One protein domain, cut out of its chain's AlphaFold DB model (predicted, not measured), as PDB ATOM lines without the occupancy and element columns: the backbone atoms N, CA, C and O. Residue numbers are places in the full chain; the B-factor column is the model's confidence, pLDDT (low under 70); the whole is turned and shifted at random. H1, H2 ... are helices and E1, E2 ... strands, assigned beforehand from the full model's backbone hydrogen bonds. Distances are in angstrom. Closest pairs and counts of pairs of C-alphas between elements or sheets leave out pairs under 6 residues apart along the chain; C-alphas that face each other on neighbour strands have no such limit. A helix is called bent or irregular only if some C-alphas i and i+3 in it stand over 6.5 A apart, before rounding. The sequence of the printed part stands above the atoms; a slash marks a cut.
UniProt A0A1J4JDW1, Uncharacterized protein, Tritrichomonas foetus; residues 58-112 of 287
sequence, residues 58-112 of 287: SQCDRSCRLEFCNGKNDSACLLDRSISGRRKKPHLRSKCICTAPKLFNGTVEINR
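This is residues 58 to 112 of the 287 residues of an uncharacterized protein of Tritrichomonas foetus (UniProt A0A1J4JDW1). A small, strongly bent sheet of three strands has one helix, H1, packed over one face, and a second short helix, H2, lies off the sheet toward one end of the long axis. The link between the helices makes that end, and the turn of the hairpin E1 and E2 makes the other. The printed part has 55 residues with two named helices and three named strands, in the order H1, H2, E1, E2, E3; the sheet's order is E1, E2, E3, all antiparallel, and the class is mixed, helices and strands. It is compact, with a radius of gyration of the C-alphas of 10.6 A, yet elongated in outline, with spans of 35 by 19 by 15 A.

H1, residues 59 to 68, touches H2, residues 75 to 79; their closest C-alphas, those of Arg 65 and Leu 78, are 5.3 A apart. H1 is on the sheet of E1, residues 84 to 89, E2, residues 92 to 99, and E3, residues 108 to 111, which gives two layers, a helix on one face of a sheet. The closest C-alphas of H1 and E1 are those of Asp 61 and Gly 85, 4.1 A apart; those of H1 and E2 are Cys 60 and Cys 96, 5.5 A apart. H2 is not on the sheet and is apart from E2 and E3. The strands form a meander, each the antiparallel neighbour of the one before. E1 and E2 are a hairpin at 141 degrees, with N 86 and O 97 within hydrogen-bond range at 2.9 A. E2, the inner strand, bends by 57 degrees at residue 95. E2 and E3 are a hairpin at 145 degrees, with N 98 and O 108 within hydrogen-bond range at 2.8 A. In H1 every O i to N i+4 pair is within hydrogen-bond range; in H2 0 of 1 is, beside 2 of 2 O i to N i+3 pairs.

H1 begins at C-alpha 59, (3.889, -11.808, 42.873), and is 14.4 A long from first to last C-alpha; H2 is 6.9 A long. E1 is 15.6 A long, E2 18.1 A and E3 10.2 A. E2 begins at C-alpha 92, (10.942, -0.955, 41.129), and E3 ends at C-alpha 111, (10.432, -8.755, 34.124).

The two C-alphas farthest apart are those of Asn 73 and His 91, 34.8 A. The printed part has no cut and no long link; the links H2 to E1 and E1 to E2 are tight. The mean pLDDT of the printed part is 92.1, and residues 72 to 73 are under 70.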
ATOM      1  N   SER A  58       3.604 -12.628  47.200       83.81
ATOM      2  CA  SER A  58       4.203 -13.617  46.287       83.81
ATOM      3  C   SER A  58       4.121 -13.330  44.771       83.81
ATOM      4  O   SER A  58       4.209 -14.252  43.958       83.81
ATOM      5  N   GLN A  59       3.995 -12.073  44.322       89.19
ATOM      6  CA  GLN A  59       3.889 -11.808  42.873       89.19
ATOM      7  C   GLN A  59       5.179 -12.128  42.109       89.19
ATOM      8  O   GLN A  59       5.129 -12.503  40.934       89.19
ATOM      9  N   CYS A  60       6.335 -11.933  42.751       92.69
ATOM     10  CA  CYS A  60       7.606 -12.297  42.142       92.69
ATOM     11  C   CYS A  60       7.791 -13.815  42.124       92.69
ATOM     12  O   CYS A  60       8.162 -14.313  41.070       92.69
ATOM     13  N   ASP A  61       7.419 -14.553  43.182       93.31
ATOM     14  CA  ASP A  61       7.385 -16.027  43.149       93.31
ATOM     15  C   ASP A  61       6.614 -16.532  41.923       93.31
ATOM     16  O   ASP A  61       7.125 -17.323  41.135       93.31
ATOM     17  N   ARG A  62       5.404 -16.005  41.707       91.31
ATOM     18  CA  ARG A  62       4.563 -16.360  40.560       91.31
ATOM     19  C   ARG A  62       5.209 -16.011  39.220       91.31
ATOM     20  O   ARG A  62       5.164 -16.825  38.303       91.31
ATOM     21  N   SER A  63       5.777 -14.811  39.094       92.75
ATOM     22  CA  SER A  63       6.450 -14.396  37.854       92.75
ATOM     23  C   SER A  63       7.633 -15.315  37.545       92.75
ATOM     24  O   SER A  63       7.766 -15.759  36.415       92.75
ATOM     25  N   CYS A  64       8.432 -15.664  38.558       94.94
ATOM     26  CA  CYS A  64       9.553 -16.590  38.422       94.94
ATOM     27  C   CYS A  64       9.082 -17.985  38.011       94.94
ATOM     28  O   CYS A  64       9.625 -18.566  37.079       94.94
ATOM     29  N   ARG A  65       8.034 -18.512  38.650       94.81
ATOM     30  CA  ARG A  65       7.472 -19.813  38.274       94.81
ATOM     31  C   ARG A  65       6.960 -19.821  36.846       94.81
ATOM     32  O   ARG A  65       7.228 -20.763  36.128       94.81
ATOM     33  N   LEU A  66       6.277 -18.777  36.396       91.88
ATOM     34  CA  LEU A  66       5.820 -18.738  35.010       91.88
ATOM     35  C   LEU A  66       6.950 -18.631  33.985       91.88
ATOM     36  O   LEU A  66       6.785 -19.138  32.879       91.88
ATOM     37  N   GLU A  67       8.037 -17.945  34.337       93.19
ATOM     38  CA  GLU A  67       9.206 -17.795  33.470       93.19
ATOM     39  C   GLU A  67       9.961 -19.122  33.331       93.19
ATOM     40  O   GLU A  67      10.278 -19.547  32.225       93.19
ATOM     41  N   PHE A  68      10.232 -19.791  34.457       94.06
ATOM     42  CA  PHE A  68      11.103 -20.972  34.487       94.06
ATOM     43  C   PHE A  68      10.364 -22.300  34.374       94.06
ATOM     44  O   PHE A  68      10.960 -23.305  33.999       94.06
ATOM     45  N   CYS A  69       9.068 -22.311  34.658       93.62
ATOM     46  CA  CYS A  69       8.185 -23.386  34.255       93.62
ATOM     47  C   CYS A  69       7.587 -22.950  32.917       93.62
ATOM     48  O   CYS A  69       6.597 -22.219  32.898       93.62
ATOM     49  N   ASN A  70       8.170 -23.381  31.795       85.88
ATOM     50  CA  ASN A  70       7.627 -23.203  30.440       85.88
ATOM     51  C   ASN A  70       7.440 -24.527  29.658       85.88
ATOM     52  O   ASN A  70       7.227 -24.510  28.446       85.88
ATOM     53  N   GLY A  71       7.522 -25.672  30.338       80.50
ATOM     54  CA  GLY A  71       7.405 -26.998  29.732       80.50
ATOM     55  C   GLY A  71       5.968 -27.360  29.339       80.50
ATOM     56  O   GLY A  71       5.001 -26.789  29.837       80.50
ATOM     57  N   LYS A  72       5.806 -28.360  28.458       65.81
ATOM     58  CA  LYS A  72       4.484 -28.778  27.948       65.81
ATOM     59  C   LYS A  72       3.539 -29.363  29.020       65.81
ATOM     60  O   LYS A  72       2.340 -29.322  28.788       65.81
ATOM     61  N   ASN A  73       4.052 -29.840  30.164       68.62
ATOM     62  CA  ASN A  73       3.294 -30.464  31.270       68.62
ATOM     63  C   ASN A  73       3.904 -30.115  32.649       68.62
ATOM     64  O   ASN A  73       4.194 -30.981  33.470       68.62
ATOM     65  N   ASP A  74       4.176 -28.839  32.898       85.06
ATOM     66  CA  ASP A  74       4.966 -28.375  34.045       85.06
ATOM     67  C   ASP A  74       4.134 -27.793  35.198       85.06
ATOM     68  O   ASP A  74       4.635 -27.031  36.028       85.06
ATOM     69  N   SER A  75       2.863 -28.175  35.297       92.56
ATOM     70  CA  SER A  75       1.959 -27.704  36.351       92.56
ATOM     71  C   SER A  75       2.520 -27.924  37.767       92.56
ATOM     72  O   SER A  75       2.313 -27.097  38.655       92.56
ATOM     73  N   ALA A  76       3.314 -28.983  37.975       93.81
ATOM     74  CA  ALA A  76       4.028 -29.253  39.230       93.81
ATOM     75  C   ALA A  76       5.119 -28.233  39.533       93.81
ATOM     76  O   ALA A  76       5.259 -27.810  40.680       93.81
ATOM     77  N   CYS A  77       5.834 -27.783  38.506       95.12
ATOM     78  CA  CYS A  77       6.823 -26.724  38.631       95.12
ATOM     79  C   CYS A  77       6.157 -25.412  39.087       95.12
ATOM     80  O   CYS A  77       6.690 -24.718  39.952       95.12
ATOM     81  N   LEU A  78       4.936 -25.112  38.619       94.75
ATOM     82  CA  LEU A  78       4.187 -23.920  39.052       94.75
ATOM     83  C   LEU A  78       3.791 -23.948  40.541       94.75
ATOM     84  O   LEU A  78       3.528 -22.898  41.137       94.75
ATOM     85  N   LEU A  79       3.796 -25.118  41.180       94.75
ATOM     86  CA  LEU A  79       3.592 -25.261  42.623       94.75
ATOM     87  C   LEU A  79       4.901 -25.422  43.414       94.75
ATOM     88  O   LEU A  79       4.861 -25.416  44.648       94.75
ATOM     89  N   ASP A  80       6.058 -25.512  42.749       95.12
ATOM     90  CA  ASP A  80       7.340 -25.719  43.419       95.12
ATOM     91  C   ASP A  80       7.748 -24.470  44.218       95.12
ATOM     92  O   ASP A  80       8.030 -23.395  43.684       95.12
ATOM     93  N   ARG A  81       7.786 -24.622  45.545       94.81
ATOM     94  CA  ARG A  81       8.161 -23.553  46.478       94.81
ATOM     95  C   ARG A  81       9.659 -23.250  46.479       94.81
ATOM     96  O   ARG A  81      10.043 -22.211  47.004       94.81
ATOM     97  N   SER A  82      10.487 -24.119  45.899       96.19
ATOM     98  CA  SER A  82      11.912 -23.843  45.689       96.19
ATOM     99  C   SER A  82      12.152 -22.805  44.591       96.19
ATOM    100  O   SER A  82      13.229 -22.213  44.558       96.19
ATOM    101  N   ILE A  83      11.148 -22.541  43.744       96.31
ATOM    102  CA  ILE A  83      11.143 -21.414  42.814       96.31
ATOM    103  C   ILE A  83      10.466 -20.233  43.506       96.31
ATOM    104  O   ILE A  83       9.241 -20.200  43.699       96.31
ATOM    105  N   SER A  84      11.284 -19.261  43.880       96.38
ATOM    106  CA  SER A  84      10.862 -18.058  44.587       96.38
ATOM    107  C   SER A  84      11.429 -16.810  43.928       96.38
ATOM    108  O   SER A  84      12.373 -16.855  43.135       96.38
ATOM    109  N   GLY A  85      10.804 -15.679  44.219       95.12
ATOM    110  CA  GLY A  85      11.133 -14.399  43.642       95.12
ATOM    111  C   GLY A  85      10.902 -13.273  44.624       95.12
ATOM    112  O   GLY A  85       9.859 -13.180  45.266       95.12
ATOM    113  N   ARG A  86      11.838 -12.332  44.655       94.31
ATOM    114  CA  ARG A  86      11.718 -11.076  45.400       94.31
ATOM    115  C   ARG A  86      11.844  -9.890  44.465       94.31
ATOM    116  O   ARG A  86      12.374 -10.006  43.364       94.31
ATOM    117  N   ARG A  87      11.376  -8.722  44.885       92.69
ATOM    118  CA  ARG A  87      11.576  -7.499  44.098       92.69
ATOM    119  C   ARG A  87      13.054  -7.155  44.017       92.69
ATOM    120  O   ARG A  87      13.781  -7.302  44.994       92.69
ATOM    121  N   LYS A  88      13.478  -6.610  42.873       93.69
ATOM    122  CA  LYS A  88      14.838  -6.062  42.747       93.69
ATOM    123  C   LYS A  88      15.053  -4.873  43.686       93.69
ATOM    124  O   LYS A  88      16.090  -4.768  44.328       93.69
ATOM    125  N   LYS A  89      14.073  -3.965  43.748       91.00
ATOM    126  CA  LYS A  89      14.040  -2.813  44.663       91.00
ATOM    127  C   LYS A  89      12.593  -2.555  45.105       91.00
ATOM    128  O   LYS A  89      11.694  -2.765  44.288       91.00
ATOM    129  N   PRO A  90      12.337  -2.025  46.317       85.44
ATOM    130  CA  PRO A  90      10.975  -1.754  46.796       85.44
ATOM    131  C   PRO A  90      10.143  -0.851  45.867       85.44
ATOM    132  O   PRO A  90       8.952  -1.090  45.669       85.44
ATOM    133  N   HIS A  91      10.779   0.152  45.249       84.31
ATOM    134  CA  HIS A  91      10.143   1.082  44.307       84.31
ATOM    135  C   HIS A  91      10.042   0.533  42.875       84.31
ATOM    136  O   HIS A  91       9.173   0.954  42.112       84.31
ATOM    137  N   LEU A  92      10.894  -0.424  42.490       85.12
ATOM    138  CA  LEU A  92      10.942  -0.955  41.129       85.12
ATOM    139  C   LEU A  92      10.024  -2.175  40.994       85.12
ATOM    140  O   LEU A  92      10.461  -3.325  40.993       85.12
ATOM    141  N   ARG A  93       8.721  -1.910  40.871       84.00
ATOM    142  CA  ARG A  93       7.668  -2.940  40.830       84.00
ATOM    143  C   ARG A  93       7.675  -3.820  39.575       84.00
ATOM    144  O   ARG A  93       6.917  -4.785  39.550       84.00
ATOM    145  N   SER A  94       8.468  -3.497  38.554       90.44
ATOM    146  CA  SER A  94       8.503  -4.194  37.260       90.44
ATOM    147  C   SER A  94       9.567  -5.289  37.160       90.44
ATOM    148  O   SER A  94       9.587  -6.005  36.163       90.44
ATOM    149  N   LYS A  95      10.446  -5.439  38.160       94.94
ATOM    150  CA  LYS A  95      11.566  -6.390  38.127       94.94
ATOM    151  C   LYS A  95      11.548  -7.328  39.326       94.94
ATOM    152  O   LYS A  95      11.383  -6.884  40.466       94.94
ATOM    153  N   CYS A  96      11.783  -8.605  39.060       95.56
ATOM    154  CA  CYS A  96      11.921  -9.642  40.074       95.56
ATOM    155  C   CYS A  96      13.306 -10.283  39.981       95.56
ATOM    156  O   CYS A  96      13.840 -10.445  38.891       95.56
ATOM    157  N   ILE A  97      13.873 -10.630  41.131       97.06
ATOM    158  CA  ILE A  97      15.058 -11.469  41.274       97.06
ATOM    159  C   ILE A  97      14.561 -12.844  41.697       97.06
ATOM    160  O   ILE A  97      13.946 -12.971  42.757       97.06
ATOM    161  N   CYS A  98      14.830 -13.842  40.870       97.56
ATOM    162  CA  CYS A  98      14.372 -15.208  41.029       97.56
ATOM    163  C   CYS A  98      15.484 -16.125  41.525       97.56
ATOM    164  O   CYS A  98      16.643 -15.966  41.140       97.56
ATOM    165  N   THR A  99      15.103 -17.119  42.315       97.81
ATOM    166  CA  THR A  99      15.947 -18.227  42.766       97.81
ATOM    167  C   THR A  99      15.232 -19.539  42.490       97.81
ATOM    168  O   THR A  99      14.063 -19.676  42.847       97.81
ATOM    169  N   ALA A 100      15.924 -20.491  41.864       97.19
ATOM    170  CA  ALA A 100      15.411 -21.832  41.600       97.19
ATOM    171  C   ALA A 100      16.561 -22.854  41.663       97.19
ATOM    172  O   ALA A 100      17.089 -23.235  40.620       97.19
ATOM    173  N   PRO A 101      16.953 -23.323  42.863       96.25
ATOM    174  CA  PRO A 101      18.162 -24.137  43.053       96.25
ATOM    175  C   PRO A 101      18.203 -25.439  42.242       96.25
ATOM    176  O   PRO A 101      19.276 -25.964  41.976       96.25
ATOM    177  N   LYS A 102      17.039 -25.970  41.848       95.12
ATOM    178  CA  LYS A 102      16.936 -27.168  41.001       95.12
ATOM    179  C   LYS A 102      17.141 -26.887  39.507       95.12
ATOM    180  O   LYS A 102      17.333 -27.829  38.751       95.12
ATOM    181  N   LEU A 103      17.030 -25.627  39.082       93.62
ATOM    182  CA  LEU A 103      17.064 -25.216  37.673       93.62
ATOM    183  C   LEU A 103      18.329 -24.424  37.335       93.62
ATOM    184  O   LEU A 103      18.892 -24.601  36.260       93.62
ATOM    185  N   PHE A 104      18.780 -23.549  38.235       95.81
ATOM    186  CA  PHE A 104      19.986 -22.747  38.048       95.81
ATOM    187  C   PHE A 104      20.628 -22.362  39.385       95.81
ATOM    188  O   PHE A 104      19.961 -22.249  40.417       95.81
ATOM    189  N   ASN A 105      21.936 -22.093  39.349       97.00
ATOM    190  CA  ASN A 105      22.684 -21.577  40.492       97.00
ATOM    191  C   ASN A 105      22.628 -20.043  40.546       97.00
ATOM    192  O   ASN A 105      22.765 -19.366  39.528       97.00
ATOM    193  N   GLY A 106      22.484 -19.488  41.750       96.50
ATOM    194  CA  GLY A 106      22.481 -18.042  41.975       96.50
ATOM    195  C   GLY A 106      21.104 -17.405  41.798       96.50
ATOM    196  O   GLY A 106      20.086 -17.971  42.199       96.50
ATOM    197  N   THR A 107      21.076 -16.185  41.255       97.69
ATOM    198  CA  THR A 107      19.834 -15.426  41.064       97.69
ATOM    199  C   THR A 107      19.718 -14.893  39.641       97.69
ATOM    200  O   THR A 107      20.723 -14.497  39.055       97.69
ATOM    201  N   VAL A 108      18.498 -14.855  39.102       97.75
ATOM    202  CA  VAL A 108      18.210 -14.362  37.744       97.75
ATOM    203  C   VAL A 108      17.201 -13.225  37.818       97.75
ATOM    204  O   VAL A 108      16.184 -13.330  38.501       97.75
ATOM    205  N   GLU A 109      17.474 -12.125  37.123       97.50
ATOM    206  CA  GLU A 109      16.530 -11.015  37.016       97.50
ATOM    207  C   GLU A 109      15.555 -11.231  35.860       97.50
ATOM    208  O   GLU A 109      15.967 -11.475  34.729       97.50
ATOM    209  N   ILE A 110      14.265 -11.048  36.132       95.38
ATOM    210  CA  ILE A 110      13.199 -11.132  35.131       95.38
ATOM    211  C   ILE A 110      12.313  -9.887  35.172       95.38
ATOM    212  O   ILE A 110      12.255  -9.148  36.166       95.38
ATOM    213  N   ASN A 111      11.560  -9.677  34.095       94.00
ATOM    214  CA  ASN A 111      10.432  -8.755  34.124       94.00
ATOM    215  C   ASN A 111       9.278  -9.394  34.897       94.00
ATOM    216  O   ASN A 111       8.894 -10.532  34.642       94.00
ATOM    217  N   ARG A 112       8.693  -8.650  35.832       89.44
ATOM    218  CA  ARG A 112       7.481  -9.086  36.519       89.44
ATOM    219  C   ARG A 112       6.349  -9.153  35.508       89.44
ATOM    220  O   ARG A 112       6.083  -8.173  34.806       89.44
TER     221      ARG A 112